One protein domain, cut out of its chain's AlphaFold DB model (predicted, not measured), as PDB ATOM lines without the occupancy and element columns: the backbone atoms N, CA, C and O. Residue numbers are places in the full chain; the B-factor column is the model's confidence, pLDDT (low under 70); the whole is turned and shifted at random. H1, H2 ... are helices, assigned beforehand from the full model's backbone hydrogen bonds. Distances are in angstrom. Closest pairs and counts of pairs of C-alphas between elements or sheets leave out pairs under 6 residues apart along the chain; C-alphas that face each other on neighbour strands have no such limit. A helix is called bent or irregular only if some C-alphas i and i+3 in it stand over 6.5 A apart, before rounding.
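AT A GLANCE: This is residues 26 to 131 of the 154 residues of an uncharacterized protein of Achromobacter deleyi (UniProt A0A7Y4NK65). This is a compact cluster of crossed helices, with H3 running through the middle and the kinked H1 crossing it steeply. H2 folds back from the end of H1 to the start of H3 on one side of H3, H5 packs on the opposite side, H4 packs on H1 and H3, and the short H6 stays near H1, H3 and H5. The printed part has 106 residues with six named helices, H1 to H6 in order, and no named strand; its class is all helix. The radius of gyration of the C-alphas is 13.1 A, and the rounded outline spans 32 by 31 by 25 A.

IN THESE COORDINATES: H1, residues 26 to 48, begins at C-alpha 26 (42.160, -12.410, 38.485) and measures 27.8 A. It has a kink of 68 degrees near residue 33 and is irregular, with C-alphas 32 and 35 7.8 A apart. H2 is residues 50 to 64, 21.1 A; H3, residues 68 to 88, 30.4 A; H4, residues 94 to 102; H5, residues 105 to 116, 16.0 A. H6, residues 121 to 127, ends at C-alpha 127 (36.011, -16.479, 37.277).

HOW THE PARTS SIT: H1 and H3 are the hubs, touching four helices each. They touch at Cys 34 and Ala 72, closest C-alphas 5.5 A, at a steep tilt of 58 degrees. H1 and H2 form a hairpin, closest C-alphas Met 45 and Ala 53, 4.7 A. H5 touches H3 with residues 111 to 116 alone, closest C-alphas Leu 80 and Ala 115, 4.9 A. H2 and H5 are apart. Every O i to N i+4 pair is within hydrogen-bond range in H2, H3, H4 and H6; H1 has 17 of 19, H5 7 of 8.

THE WHOLE: The C-alphas farthest apart, of Pro 50 and Pro 131, are 36.9 A apart. The printed part has no cut, and its five links are tight. The pLDDT is under 70 at residues 90 to 93, 118 and 121 to 122.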
ATOM      1  N   LEU A  26      42.700 -13.124  37.333       80.94
ATOM      2  CA  LEU A  26      42.160 -12.410  38.485       80.94
ATOM      3  C   LEU A  26      42.664 -12.998  39.814       80.94
ATOM      4  O   LEU A  26      42.977 -12.242  40.728       80.94
ATOM      5  N   ARG A  27      42.855 -14.324  39.912       82.81
ATOM      6  CA  ARG A  27      43.469 -14.971  41.090       82.81
ATOM      7  C   ARG A  27      44.852 -14.418  41.431       82.81
ATOM      8  O   ARG A  27      45.190 -14.286  42.604       82.81
ATOM      9  N   ASP A  28      45.654 -14.108  40.421       86.62
ATOM     10  CA  ASP A  28      47.020 -13.640  40.611       86.62
ATOM     11  C   ASP A  28      47.009 -12.162  41.006       86.62
ATOM     12  O   ASP A  28      47.778 -11.766  41.880       86.62
ATOM     13  N   LEU A  29      46.064 -11.369  40.486       85.56
ATOM     14  CA  LEU A  29      45.806 -10.012  40.978       85.56
ATOM     15  C   LEU A  29      45.311 -10.007  42.432       85.56
ATOM     16  O   LEU A  29      45.829  -9.240  43.241       85.56
ATOM     17  N   VAL A  30      44.384 -10.901  42.806       86.25
ATOM     18  CA  VAL A  30      43.942 -11.071  44.205       86.25
ATOM     19  C   VAL A  30      45.145 -11.363  45.104       86.25
ATOM     20  O   VAL A  30      45.295 -10.742  46.154       86.25
ATOM     21  N   ARG A  31      46.036 -12.274  44.693       88.25
ATOM     22  CA  ARG A  31      47.253 -12.597  45.455       88.25
ATOM     23  C   ARG A  31      48.194 -11.399  45.571       88.25
ATOM     24  O   ARG A  31      48.631 -11.094  46.677       88.25
ATOM     25  N   ARG A  32      48.460 -10.685  44.472       90.06
ATOM     26  CA  ARG A  32      49.299  -9.470  44.463       90.06
ATOM     27  C   ARG A  32      48.750  -8.377  45.380       90.06
ATOM     28  O   ARG A  32      49.515  -7.664  46.022       90.06
ATOM     29  N   HIS A  33      47.429  -8.257  45.466       89.88
ATOM     30  CA  HIS A  33      46.748  -7.241  46.265       89.88
ATOM     31  C   HIS A  33      46.313  -7.718  47.657       89.88
ATOM     32  O   HIS A  33      45.748  -6.927  48.413       89.88
ATOM     33  N   CYS A  34      46.630  -8.960  48.033       89.75
ATOM     34  CA  CYS A  34      46.161  -9.625  49.249       89.75
ATOM     35  C   CYS A  34      46.396  -8.792  50.522       89.75
ATOM     36  O   CYS A  34      45.454  -8.505  51.255       89.75
ATOM     37  N   ALA A  35      47.617  -8.295  50.737       90.75
ATOM     38  CA  ALA A  35      47.945  -7.497  51.923       90.75
ATOM     39  C   ALA A  35      47.194  -6.152  51.979       90.75
ATOM     40  O   ALA A  35      46.842  -5.663  53.055       90.75
ATOM     41  N   ARG A  36      46.941  -5.530  50.819       93.50
ATOM     42  CA  ARG A  36      46.149  -4.295  50.742       93.50
ATOM     43  C   ARG A  36      44.668  -4.587  50.990       93.50
ATOM     44  O   ARG A  36      44.012  -3.807  51.673       93.50
ATOM     45  N   LEU A  37      44.171  -5.717  50.488       92.94
ATOM     46  CA  LEU A  37      42.805  -6.188  50.705       92.94
ATOM     47  C   LEU A  37      42.547  -6.491  52.179       92.94
ATOM     48  O   LEU A  37      41.571  -6.001  52.737       92.94
ATOM     49  N   GLU A  38      43.466  -7.201  52.833       94.25
ATOM     50  CA  GLU A  38      43.414  -7.463  54.273       94.25
ATOM     51  C   GLU A  38      43.324  -6.158  55.074       94.25
ATOM     52  O   GLU A  38      42.500  -6.045  55.979       94.25
ATOM     53  N   ARG A  39      44.122  -5.142  54.714       95.19
ATOM     54  CA  ARG A  39      44.108  -3.836  55.386       95.19
ATOM     55  C   ARG A  39      42.773  -3.114  55.232       95.19
ATOM     56  O   ARG A  39      42.204  -2.697  56.238       95.19
ATOM     57  N   LEU A  40      42.264  -3.005  54.004       94.50
ATOM     58  CA  LEU A  40      40.982  -2.352  53.737       94.50
ATOM     59  C   LEU A  40      39.841  -3.041  54.500       94.50
ATOM     60  O   LEU A  40      39.003  -2.378  55.107       94.50
ATOM     61  N   LEU A  41      39.830  -4.376  54.495       93.69
ATOM     62  CA  LEU A  41      38.831  -5.168  55.205       93.69
ATOM     63  C   LEU A  41      38.960  -5.021  56.721       93.69
ATOM     64  O   LEU A  41      37.952  -4.874  57.403       93.69
ATOM     65  N   LYS A  42      40.180  -4.982  57.259       94.00
ATOM     66  CA  LYS A  42      40.411  -4.733  58.685       94.00
ATOM     67  C   LYS A  42      39.859  -3.374  59.115       94.00
ATOM     68  O   LYS A  42      39.173  -3.301  60.131       94.00
ATOM     69  N   GLU A  43      40.116  -2.323  58.341       93.06
ATOM     70  CA  GLU A  43      39.547  -0.993  58.587       93.06
ATOM     71  C   GLU A  43      38.015  -1.013  58.509       93.06
ATOM     72  O   GLU A  43      37.343  -0.398  59.333       93.06
ATOM     73  N   GLU A  44      37.443  -1.731  57.540       91.50
ATOM     74  CA  GLU A  44      35.991  -1.875  57.417       91.50
ATOM     75  C   GLU A  44      35.375  -2.590  58.627       91.50
ATOM     76  O   GLU A  44      34.393  -2.120  59.199       91.50
ATOM     77  N   MET A  45      35.986  -3.682  59.089       93.19
ATOM     78  CA  MET A  45      35.516  -4.410  60.270       93.19
ATOM     79  C   MET A  45      35.650  -3.578  61.547       93.19
ATOM     80  O   MET A  45      34.771  -3.630  62.403       93.19
ATOM     81  N   GLN A  46      36.697  -2.755  61.664       92.25
ATOM     82  CA  GLN A  46      36.840  -1.800  62.768       92.25
ATOM     83  C   GLN A  46      35.709  -0.766  62.792       92.25
ATOM     84  O   GLN A  46      35.207  -0.454  63.869       92.25
ATOM     85  N   ARG A  47      35.271  -0.273  61.625       89.19
ATOM     86  CA  ARG A  47      34.134   0.658  61.522       89.19
ATOM     87  C   ARG A  47      32.808   0.002  61.905       89.19
ATOM     88  O   ARG A  47      31.968   0.665  62.504       89.19
ATOM     89  N   LYS A  48      32.625  -1.285  61.589       87.81
ATOM     90  CA  LYS A  48      31.426  -2.055  61.970       87.81
ATOM     91  C   LYS A  48      31.382  -2.393  63.465       87.81
ATOM     92  O   LYS A  48      30.298  -2.557  64.017       87.81
ATOM     93  N   GLY A  49      32.536  -2.481  64.128       90.94
ATOM     94  CA  GLY A  49      32.639  -2.564  65.585       90.94
ATOM     95  C   GLY A  49      33.717  -3.533  66.088       90.94
ATOM     96  O   GLY A  49      34.256  -4.340  65.328       90.94
ATOM     97  N   PRO A  50      34.022  -3.505  67.399       90.19
ATOM     98  CA  PRO A  50      35.133  -4.266  67.975       90.19
ATOM     99  C   PRO A  50      34.964  -5.787  67.839       90.19
ATOM    100  O   PRO A  50      35.940  -6.482  67.562       90.19
ATOM    101  N   ALA A  51      33.736  -6.305  67.954       92.75
ATOM    102  CA  ALA A  51      33.454  -7.733  67.784       92.75
ATOM    103  C   ALA A  51      33.744  -8.219  66.351       92.75
ATOM    104  O   ALA A  51      34.355  -9.271  66.167       92.75
ATOM    105  N   TYR A  52      33.378  -7.426  65.335       89.44
ATOM    106  CA  TYR A  52      33.673  -7.729  63.931       89.44
ATOM    107  C   TYR A  52      35.178  -7.702  63.657       89.44
ATOM    108  O   TYR A  52      35.706  -8.617  63.027       89.44
ATOM    109  N   ALA A  53      35.889  -6.693  64.171       91.62
ATOM    110  CA  ALA A  53      37.341  -6.597  64.035       91.62
ATOM    111  C   ALA A  53      38.071  -7.791  64.676       91.62
ATOM    112  O   ALA A  53      39.011  -8.328  64.084       91.62
ATOM    113  N   GLN A  54      37.627  -8.229  65.857       92.25
ATOM    114  CA  GLN A  54      38.196  -9.390  66.540       92.25
ATOM    115  C   GLN A  54      37.929 -10.690  65.771       92.25
ATOM    116  O   GLN A  54      38.860 -11.466  65.547       92.25
ATOM    117  N   ALA A  55      36.687 -10.914  65.334       93.00
ATOM    118  CA  ALA A  55      36.318 -12.093  64.553       93.00
ATOM    119  C   ALA A  55      37.112 -12.169  63.240       93.00
ATOM    120  O   ALA A  55      37.680 -13.211  62.916       93.00
ATOM    121  N   PHE A  56      37.229 -11.045  62.527       93.62
ATOM    122  CA  PHE A  56      38.017 -10.959  61.302       93.62
ATOM    123  C   PHE A  56      39.492 -11.292  61.540       93.62
ATOM    124  O   PHE A  56      40.052 -12.106  60.810       93.62
ATOM    125  N   GLY A  57      40.108 -10.724  62.584       92.50
ATOM    126  CA  GLY A  57      41.489 -11.038  62.954       92.50
ATOM    127  C   GLY A  57      41.696 -12.530  63.231       92.50
ATOM    128  O   GLY A  57      42.632 -13.126  62.705       92.50
ATOM    129  N   GLY A  58      40.783 -13.159  63.978       91.50
ATOM    130  CA  GLY A  58      40.826 -14.602  64.233       91.50
ATOM    131  C   GLY A  58      40.732 -15.444  62.957       91.50
ATOM    132  O   GLY A  58      41.497 -16.392  62.782       91.50
ATOM    133  N   CYS A  59      39.841 -15.077  62.032       91.88
ATOM    134  CA  CYS A  59      39.721 -15.752  60.739       91.88
ATOM    135  C   CYS A  59      40.981 -15.592  59.876       91.88
ATOM    136  O   CYS A  59      41.442 -16.576  59.298       91.88
ATOM    137  N   VAL A  60      41.560 -14.390  59.816       92.25
ATOM    138  CA  VAL A  60      42.807 -14.131  59.080       92.25
ATOM    139  C   VAL A  60      43.918 -15.064  59.561       92.25
ATOM    140  O   VAL A  60      44.527 -15.749  58.739       92.25
ATOM    141  N   GLU A  61      44.151 -15.154  60.875       91.62
ATOM    142  CA  GLU A  61      45.195 -16.032  61.423       91.62
ATOM    143  C   GLU A  61      44.911 -17.515  61.146       91.62
ATOM    144  O   GLU A  61      45.808 -18.261  60.744       91.62
ATOM    145  N   ALA A  62      43.653 -17.948  61.283       89.25
ATOM    146  CA  ALA A  62      43.252 -19.326  61.002       89.25
ATOM    147  C   ALA A  62      43.489 -19.724  59.534       89.25
ATOM    148  O   ALA A  62      43.902 -20.854  59.254       89.25
ATOM    149  N   HIS A  63      43.249 -18.808  58.592       87.94
ATOM    150  CA  HIS A  63      43.552 -19.028  57.179       87.94
ATOM    151  C   HIS A  63      45.055 -18.936  56.894       87.94
ATOM    152  O   HIS A  63      45.561 -19.732  56.102       87.94
ATOM    153  N   ARG A  64      45.786 -18.039  57.570       88.00
ATOM    154  CA  ARG A  64      47.241 -17.884  57.415       88.00
ATOM    155  C   ARG A  64      47.997 -19.139  57.834       88.00
ATOM    156  O   ARG A  64      48.933 -19.530  57.142       88.00
ATOM    157  N   GLY A  65      47.524 -19.842  58.865       83.75
ATOM    158  CA  GLY A  65      48.047 -21.155  59.262       83.75
ATOM    159  C   GLY A  65      47.956 -22.243  58.178       83.75
ATOM    160  O   GLY A  65      48.594 -23.283  58.308       83.75
ATOM    161  N   ARG A  66      47.194 -22.015  57.097       83.88
ATOM    162  CA  ARG A  66      47.042 -22.930  55.950       83.88
ATOM    163  C   ARG A  66      47.832 -22.487  54.709       83.88
ATOM    164  O   ARG A  66      47.802 -23.184  53.698       83.88
ATOM    165  N   GLY A  67      48.524 -21.347  54.774       84.19
ATOM    166  CA  GLY A  67      49.312 -20.761  53.687       84.19
ATOM    167  C   GLY A  67      48.679 -19.520  53.042       84.19
ATOM    168  O   GLY A  67      47.542 -19.147  53.325       84.19
ATOM    169  N   GLU A  68      49.421 -18.874  52.137       80.00
ATOM    170  CA  GLU A  68      49.017 -17.598  51.522       80.00
ATOM    171  C   GLU A  68      47.825 -17.715  50.563       80.00
ATOM    172  O   GLU A  68      46.960 -16.839  50.531       80.00
ATOM    173  N   ALA A  69      47.759 -18.788  49.770       81.25
ATOM    174  CA  ALA A  69      46.686 -18.967  48.792       81.25
ATOM    175  C   ALA A  69      45.295 -19.093  49.458       81.25
ATOM    176  O   ALA A  69      44.382 -18.382  49.036       81.25
ATOM    177  N   PRO A  70      45.121 -19.890  50.534       83.38
ATOM    178  CA  PRO A  70      43.878 -19.907  51.306       83.38
ATOM    179  C   PRO A  70      43.452 -18.549  51.870       83.38
ATOM    180  O   PRO A  70      42.256 -18.261  51.885       83.38
ATOM    181  N   VAL A  71      44.397 -17.713  52.315       87.69
ATOM    182  CA  VAL A  71      44.097 -16.354  52.801       87.69
ATOM    183  C   VAL A  71      43.590 -15.483  51.660       87.69
ATOM    184  O   VAL A  71      42.536 -14.866  51.786       87.69
ATOM    185  N   ALA A  72      44.294 -15.470  50.527       87.44
ATOM    186  CA  ALA A  72      43.914 -14.671  49.366       87.44
ATOM    187  C   ALA A  72      42.515 -15.048  48.841       87.44
ATOM    188  O   ALA A  72      41.688 -14.170  48.594       87.44
ATOM    189  N   SER A  73      42.216 -16.347  48.727       84.88
ATOM    190  CA  SER A  73      40.892 -16.832  48.314       84.88
ATOM    191  C   SER A  73      39.793 -16.485  49.319       84.88
ATOM    192  O   SER A  73      38.688 -16.124  48.917       84.88
ATOM    193  N   TRP A  74      40.080 -16.570  50.619       89.69
ATOM    194  CA  TRP A  74      39.116 -16.203  51.653       89.69
ATOM    195  C   TRP A  74      38.830 -14.696  51.659       89.69
ATOM    196  O   TRP A  74      37.664 -14.303  51.631       89.69
ATOM    197  N   LEU A  75      39.868 -13.851  51.607       91.31
ATOM    198  CA  LEU A  75      39.716 -12.395  51.531       91.31
ATOM    199  C   LEU A  75      38.910 -11.984  50.295       91.31
ATOM    200  O   LEU A  75      38.026 -11.143  50.406       91.31
ATOM    201  N   TYR A  76      39.146 -12.625  49.145       89.44
ATOM    202  CA  TYR A  76      38.328 -12.436  47.945       89.44
ATOM    203  C   TYR A  76      36.840 -12.703  48.205       89.44
ATOM    204  O   TYR A  76      35.999 -11.871  47.867       89.44
ATOM    205  N   GLY A  77      36.511 -13.829  48.845       88.50
ATOM    206  CA  GLY A  77      35.130 -14.166  49.191       88.50
ATOM    207  C   GLY A  77      34.482 -13.134  50.119       88.50
ATOM    208  O   GLY A  77      33.361 -12.696  49.859       88.50
ATOM    209  N   VAL A  78      35.207 -12.695  51.154       89.81
ATOM    210  CA  VAL A  78      34.747 -11.646  52.080       89.81
ATOM    211  C   VAL A  78      34.498 -10.333  51.336       89.81
ATOM    212  O   VAL A  78      33.458  -9.705  51.525       89.81
ATOM    213  N   THR A  79      35.412  -9.929  50.454       91.75
ATOM    214  CA  THR A  79      35.254  -8.714  49.650       91.75
ATOM    215  C   THR A  79      34.028  -8.784  48.750       91.75
ATOM    216  O   THR A  79      33.248  -7.837  48.741       91.75
ATOM    217  N   LEU A  80      33.816  -9.886  48.025       89.31
ATOM    218  CA  LEU A  80      32.637 -10.031  47.168       89.31
ATOM    219  C   LEU A  80      31.331  -9.919  47.953       89.31
ATOM    220  O   LEU A  80      30.386  -9.293  47.479       89.31
ATOM    221  N   HIS A  81      31.283 -10.518  49.144       87.94
ATOM    222  CA  HIS A  81      30.114 -10.436  50.006       87.94
ATOM    223  C   HIS A  81      29.844  -8.993  50.442       87.94
ATOM    224  O   HIS A  81      28.735  -8.508  50.251       87.94
ATOM    225  N   LEU A  82      30.863  -8.275  50.921       88.38
ATOM    226  CA  LEU A  82      30.712  -6.882  51.352       88.38
ATOM    227  C   LEU A  82      30.353  -5.935  50.203       88.38
ATOM    228  O   LEU A  82      29.558  -5.021  50.395       88.38
ATOM    229  N   LEU A  83      30.910  -6.149  49.008       88.56
ATOM    230  CA  LEU A  83      30.547  -5.370  47.823       88.56
ATOM    231  C   LEU A  83      29.086  -5.608  47.420       88.56
ATOM    232  O   LEU A  83      28.404  -4.670  47.014       88.56
ATOM    233  N   ARG A  84      28.592  -6.845  47.547       85.94
ATOM    234  CA  ARG A  84      27.195  -7.188  47.265       85.94
ATOM    235  C   ARG A  84      26.242  -6.605  48.302       85.94
ATOM    236  O   ARG A  84      25.220  -6.041  47.924       85.94
ATOM    237  N   ASP A  85      26.578  -6.725  49.578       84.38
ATOM    238  CA  ASP A  85      25.752  -6.216  50.671       84.38
ATOM    239  C   ASP A  85      25.682  -4.689  50.623       84.38
ATOM    240  O   ASP A  85      24.592  -4.122  50.664       84.38
ATOM    241  N   GLY A  86      26.828  -4.027  50.426       79.38
ATOM    242  CA  GLY A  86      26.886  -2.575  50.277       79.38
ATOM    243  C   GLY A  86      26.186  -2.065  49.018       79.38
ATOM    244  O   GLY A  86      25.721  -0.931  48.985       79.38
ATOM    245  N   TRP A  87      26.056  -2.901  47.986       76.81
ATOM    246  CA  TRP A  87      25.211  -2.599  46.834       76.81
ATOM    247  C   TRP A  87      23.717  -2.740  47.148       76.81
ATOM    248  O   TRP A  87      22.923  -1.864  46.807       76.81
ATOM    249  N   ALA A  88      23.328  -3.838  47.801       76.81
ATOM    250  CA  ALA A  88      21.940  -4.120  48.166       76.81
ATOM    251  C   ALA A  88      21.375  -3.108  49.177       76.81
ATOM    252  O   ALA A  88      20.179  -2.825  49.153       76.81
ATOM    253  N   ALA A  89      22.230  -2.534  50.025       74.88
ATOM    254  CA  ALA A  89      21.878  -1.480  50.974       74.88
ATOM    255  C   ALA A  89      21.517  -0.130  50.312       74.88
ATOM    256  O   ALA A  89      21.004   0.762  50.987       74.88
ATOM    257  N   GLY A  90      21.730   0.018  49.000       63.16
ATOM    258  CA  GLY A  90      21.475   1.245  48.252       63.16
ATOM    259  C   GLY A  90      22.762   1.826  47.676       63.16
ATOM    260  O   GLY A  90      23.836   1.730  48.261       63.16
ATOM    261  N   VAL A  91      22.646   2.392  46.473       52.47
ATOM    262  CA  VAL A  91      23.776   2.756  45.613       52.47
ATOM    263  C   VAL A  91      24.796   3.617  46.366       52.47
ATOM    264  O   VAL A  91      24.463   4.702  46.836       52.47
ATOM    265  N   ALA A  92      26.044   3.133  46.381       56.28
ATOM    266  CA  ALA A  92      27.237   3.791  46.914       56.28
ATOM    267  C   ALA A  92      27.403   3.798  48.448       56.28
ATOM    268  O   ALA A  92      27.783   4.816  49.034       56.28
ATOM    269  N   GLU A  93      27.251   2.646  49.112       66.50
ATOM    270  CA  GLU A  93      27.849   2.517  50.443       66.50
ATOM    271  C   GLU A  93      29.349   2.855  50.405       66.50
ATOM    272  O   GLU A  93      30.091   2.486  49.489       66.50
ATOM    273  N   GLN A  94      29.794   3.549  51.451       79.50
ATOM    274  CA  GLN A  94      31.148   4.068  51.636       79.50
ATOM    275  C   GLN A  94      32.248   3.018  51.393       79.50
ATOM    276  O   GLN A  94      33.365   3.369  51.012       79.50
ATOM    277  N   PHE A  95      31.942   1.731  51.587       85.56
ATOM    278  CA  PHE A  95      32.859   0.633  51.306       85.56
ATOM    279  C   PHE A  95      33.140   0.438  49.807       85.56
ATOM    280  O   PHE A  95      34.301   0.254  49.444       85.56
ATOM    281  N   VAL A  96      32.131   0.526  48.930       86.94
ATOM    282  CA  VAL A  96      32.308   0.353  47.472       86.94
ATOM    283  C   VAL A  96      33.244   1.426  46.920       86.94
ATOM    284  O   VAL A  96      34.175   1.110  46.180       86.94
ATOM    285  N   TRP A  97      33.063   2.683  47.338       86.62
ATOM    286  CA  TRP A  97      33.946   3.779  46.929       86.62
ATOM    287  C   TRP A  97      35.366   3.616  47.456       86.62
ATOM    288  O   TRP A  97      36.310   3.665  46.673       86.62
ATOM    289  N   ARG A  98      35.531   3.324  48.750       89.50
ATOM    290  CA  ARG A  98      36.859   3.071  49.332       89.50
ATOM    291  C   ARG A  98      37.574   1.908  48.652       89.50
ATOM    292  O   ARG A  98      38.790   1.945  48.492       89.50
ATOM    293  N   PHE A  99      36.834   0.878  48.246       91.25
ATOM    294  CA  PHE A  99      37.384  -0.235  47.483       91.25
ATOM    295  C   PHE A  99      37.888   0.219  46.107       91.25
ATOM    296  O   PHE A  99      39.033  -0.063  45.761       91.25
ATOM    297  N   LEU A 100      37.082   0.965  45.347       89.00
ATOM    298  CA  LEU A 100      37.482   1.477  44.031       89.00
ATOM    299  C   LEU A 100      38.642   2.485  44.105       89.00
ATOM    300  O   LEU A 100      39.461   2.525  43.196       89.00
ATOM    301  N   GLU A 101      38.756   3.256  45.188       89.19
ATOM    302  CA  GLU A 101      39.892   4.160  45.429       89.19
ATOM    303  C   GLU A 101      41.173   3.411  45.828       89.19
ATOM    304  O   GLU A 101      42.282   3.820  45.477       89.19
ATOM    305  N   ALA A 102      41.048   2.308  46.572       89.56
ATOM    306  CA  ALA A 102      42.193   1.556  47.080       89.56
ATOM    307  C   ALA A 102      42.885   0.695  46.009       89.56
ATOM    308  O   ALA A 102      44.062   0.329  46.173       89.56
ATOM    309  N   PHE A 103      42.179   0.346  44.933       90.19
ATOM    310  CA  PHE A 103      42.633  -0.640  43.960       90.19
ATOM    311  C   PHE A 103      42.673  -0.114  42.525       90.19
ATOM    312  O   PHE A 103      41.855   0.716  42.141       90.19
ATOM    313  N   PRO A 104      43.614  -0.625  41.708       86.44
ATOM    314  CA  PRO A 104      43.661  -0.292  40.292       86.44
ATOM    315  C   PRO A 104      42.410  -0.815  39.572       86.44
ATOM    316  O   PRO A 104      41.773  -1.775  40.019       86.44
ATOM    317  N   ARG A 105      42.050  -0.188  38.448       82.56
ATOM    318  CA  ARG A 105      40.797  -0.460  37.727       82.56
ATOM    319  C   ARG A 105      40.723  -1.904  37.236       82.56
ATOM    320  O   ARG A 105      39.652  -2.506  37.265       82.56
ATOM    321  N   GLU A 106      41.864  -2.455  36.850       82.62
ATOM    322  CA  GLU A 106      42.078  -3.820  36.371       82.62
ATOM    323  C   GLU A 106      41.703  -4.857  37.436       82.62
ATOM    324  O   GLU A 106      41.318  -5.971  37.108       82.62
ATOM    325  N   PHE A 107      41.752  -4.485  38.717       85.44
ATOM    326  CA  PHE A 107      41.301  -5.329  39.818       85.44
ATOM    327  C   PHE A 107      39.913  -4.924  40.324       85.44
ATOM    328  O   PHE A 107      39.028  -5.765  40.479       85.44
ATOM    329  N   GLY A 108      39.700  -3.629  40.562       86.94
ATOM    330  CA  GLY A 108      38.489  -3.117  41.197       86.94
ATOM    331  C   GLY A 108      37.226  -3.340  40.364       86.94
ATOM    332  O   GLY A 108      36.203  -3.782  40.890       86.94
ATOM    333  N   ARG A 109      37.302  -3.097  39.049       84.75
ATOM    334  CA  ARG A 109      36.164  -3.259  38.134       84.75
ATOM    335  C   ARG A 109      35.682  -4.714  38.038       84.75
ATOM    336  O   ARG A 109      34.494  -4.924  38.288       84.75
ATOM    337  N   PRO A 110      36.524  -5.721  37.727       84.25
ATOM    338  CA  PRO A 110      36.049  -7.103  37.652       84.25
ATOM    339  C   PRO A 110      35.541  -7.622  39.003       84.25
ATOM    340  O   PRO A 110      34.541  -8.335  39.030       84.25
ATOM    341  N   MET A 111      36.149  -7.218  40.125       87.50
ATOM    342  CA  MET A 111      35.666  -7.564  41.470       87.50
ATOM    343  C   MET A 111      34.244  -7.058  41.728       87.50
ATOM    344  O   MET A 111      33.400  -7.801  42.232       87.50
ATOM    345  N   LEU A 112      33.963  -5.807  41.356       86.69
ATOM    346  CA  LEU A 112      32.638  -5.226  41.534       86.69
ATOM    347  C   LEU A 112      31.613  -5.884  40.608       86.69
ATOM    348  O   LEU A 112      30.561  -6.309  41.068       86.69
ATOM    349  N   ILE A 113      31.942  -6.065  39.329       84.06
ATOM    350  CA  ILE A 113      31.069  -6.757  38.369       84.06
ATOM    351  C   ILE A 113      30.717  -8.164  38.868       84.06
ATOM    352  O   ILE A 113      29.554  -8.561  38.841       84.06
ATOM    353  N   LEU A 114      31.694  -8.903  39.397       85.06
ATOM    354  CA  LEU A 114      31.460 -10.223  39.976       85.06
ATOM    355  C   LEU A 114      30.533 -10.178  41.188       85.06
ATOM    356  O   LEU A 114      29.620 -11.001  41.281       85.06
ATOM    357  N   ALA A 115      30.726  -9.218  42.092       86.31
ATOM    358  CA  ALA A 115      29.860  -9.055  43.255       86.31
ATOM    359  C   ALA A 115      28.397  -8.796  42.847       86.31
ATOM    360  O   ALA A 115      27.481  -9.390  43.430       86.31
ATOM    361  N   LEU A 116      28.203  -7.978  41.804       81.69
ATOM    362  CA  LEU A 116      26.904  -7.539  41.285       81.69
ATOM    363  C   LEU A 116      26.217  -8.537  40.347       81.69
ATOM    364  O   LEU A 116      25.015  -8.435  40.120       81.69
ATOM    365  N   SER A 117      26.945  -9.524  39.832       77.50
ATOM    366  CA  SER A 117      26.410 -10.546  38.921       77.50
ATOM    367  C   SER A 117      25.312 -11.432  39.507       77.50
ATOM    368  O   SER A 117      24.682 -12.198  38.785       77.50
ATOM    369  N   GLY A 118      25.115 -11.399  40.830       67.81
ATOM    370  CA  GLY A 118      24.217 -12.324  41.522       67.81
ATOM    371  C   GLY A 118      24.660 -13.792  41.432       67.81
ATOM    372  O   GLY A 118      23.937 -14.677  41.881       67.81
ATOM    373  N   GLY A 119      25.847 -14.065  40.874       70.19
ATOM    374  CA  GLY A 119      26.385 -15.406  40.712       70.19
ATOM    375  C   GLY A 119      26.630 -16.112  42.045       70.19
ATOM    376  O   GLY A 119      26.964 -15.497  43.069       70.19
ATOM    377  N   SER A 120      26.493 -17.441  42.014       71.38
ATOM    378  CA  SER A 120      26.892 -18.300  43.128       71.38
ATOM    379  C   SER A 120      28.383 -18.123  43.439       71.38
ATOM    380  O   SER A 120      29.184 -17.807  42.556       71.38
ATOM    381  N   TYR A 121      28.787 -18.401  44.680       67.88
ATOM    382  CA  TYR A 121      30.204 -18.393  45.060       67.88
ATOM    383  C   TYR A 121      31.063 -19.304  44.159       67.88
ATOM    384  O   TYR A 121      32.205 -18.968  43.840       67.88
ATOM    385  N   ILE A 122      30.500 -20.425  43.690       69.56
ATOM    386  CA  ILE A 122      31.159 -21.349  42.755       69.56
ATOM    387  C   ILE A 122      31.432 -20.644  41.420       69.56
ATOM    388  O   ILE A 122      32.553 -20.687  40.917       69.56
ATOM    389  N   THR A 123      30.443 -19.929  40.881       70.88
ATOM    390  CA  THR A 123      30.576 -19.146  39.643       70.88
ATOM    391  C   THR A 123      31.656 -18.071  39.777       70.88
ATOM    392  O   THR A 123      32.526 -17.960  38.915       70.88
ATOM    393  N   CYS A 124      31.664 -17.330  40.890       73.19
ATOM    394  CA  CYS A 124      32.686 -16.317  41.157       73.19
ATOM    395  C   CYS A 124      34.085 -16.927  41.330       73.19
ATOM    396  O   CYS A 124      35.077 -16.306  40.960       73.19
ATOM    397  N   SER A 125      34.181 -18.146  41.867       72.31
ATOM    398  CA  SER A 125      35.454 -18.859  42.024       72.31
ATOM    399  C   SER A 125      36.014 -19.340  40.684       72.31
ATOM    400  O   SER A 125      37.217 -19.259  40.465       72.31
ATOM    401  N   LEU A 126      35.161 -19.779  39.753       73.88
ATOM    402  CA  LEU A 126      35.591 -20.127  38.393       73.88
ATOM    403  C   LEU A 126      36.116 -18.904  37.630       73.88
ATOM    404  O   LEU A 126      37.049 -19.021  36.835       73.88
ATOM    405  N   TYR A 127      35.567 -17.719  37.909       75.50
ATOM    406  CA  TYR A 127      36.011 -16.479  37.277       75.50
ATOM    407  C   TYR A 127      37.407 -16.026  37.727       75.50
ATOM    408  O   TYR A 127      38.090 -15.328  36.985       75.50
ATOM    409  N   LEU A 128      37.890 -16.484  38.886       74.44
ATOM    410  CA  LEU A 128      39.265 -16.225  39.326       74.44
ATOM    411  C   LEU A 128      40.321 -16.768  38.348       74.44
ATOM    412  O   LEU A 128      41.446 -16.271  38.315       74.44
ATOM    413  N   CYS A 129      39.969 -17.781  37.553       78.31
ATOM    414  CA  CYS A 129      40.842 -18.373  36.540       78.31
ATOM    415  C   CYS A 129      40.801 -17.636  35.190       78.31
ATOM    416  O   CYS A 129      41.532 -18.012  34.276       78.31
ATOM    417  N   LYS A 130      39.945 -16.618  35.039       77.06
ATOM    418  CA  LYS A 130      39.869 -15.795  33.829       77.06
ATOM    419  C   LYS A 130      40.823 -14.595  33.917       77.06
ATOM    420  O   LYS A 130      41.143 -14.155  35.027       77.06
ATOM    421  N   PRO A 131      41.290 -14.067  32.771       76.62
ATOM    422  CA  PRO A 131      42.040 -12.815  32.750       76.62
ATOM    423  C   PRO A 131      41.172 -11.662  33.266       76.62
ATOM    424  O   PRO A 131      39.949 -11.682  33.118       76.62
TER     425      PRO A 131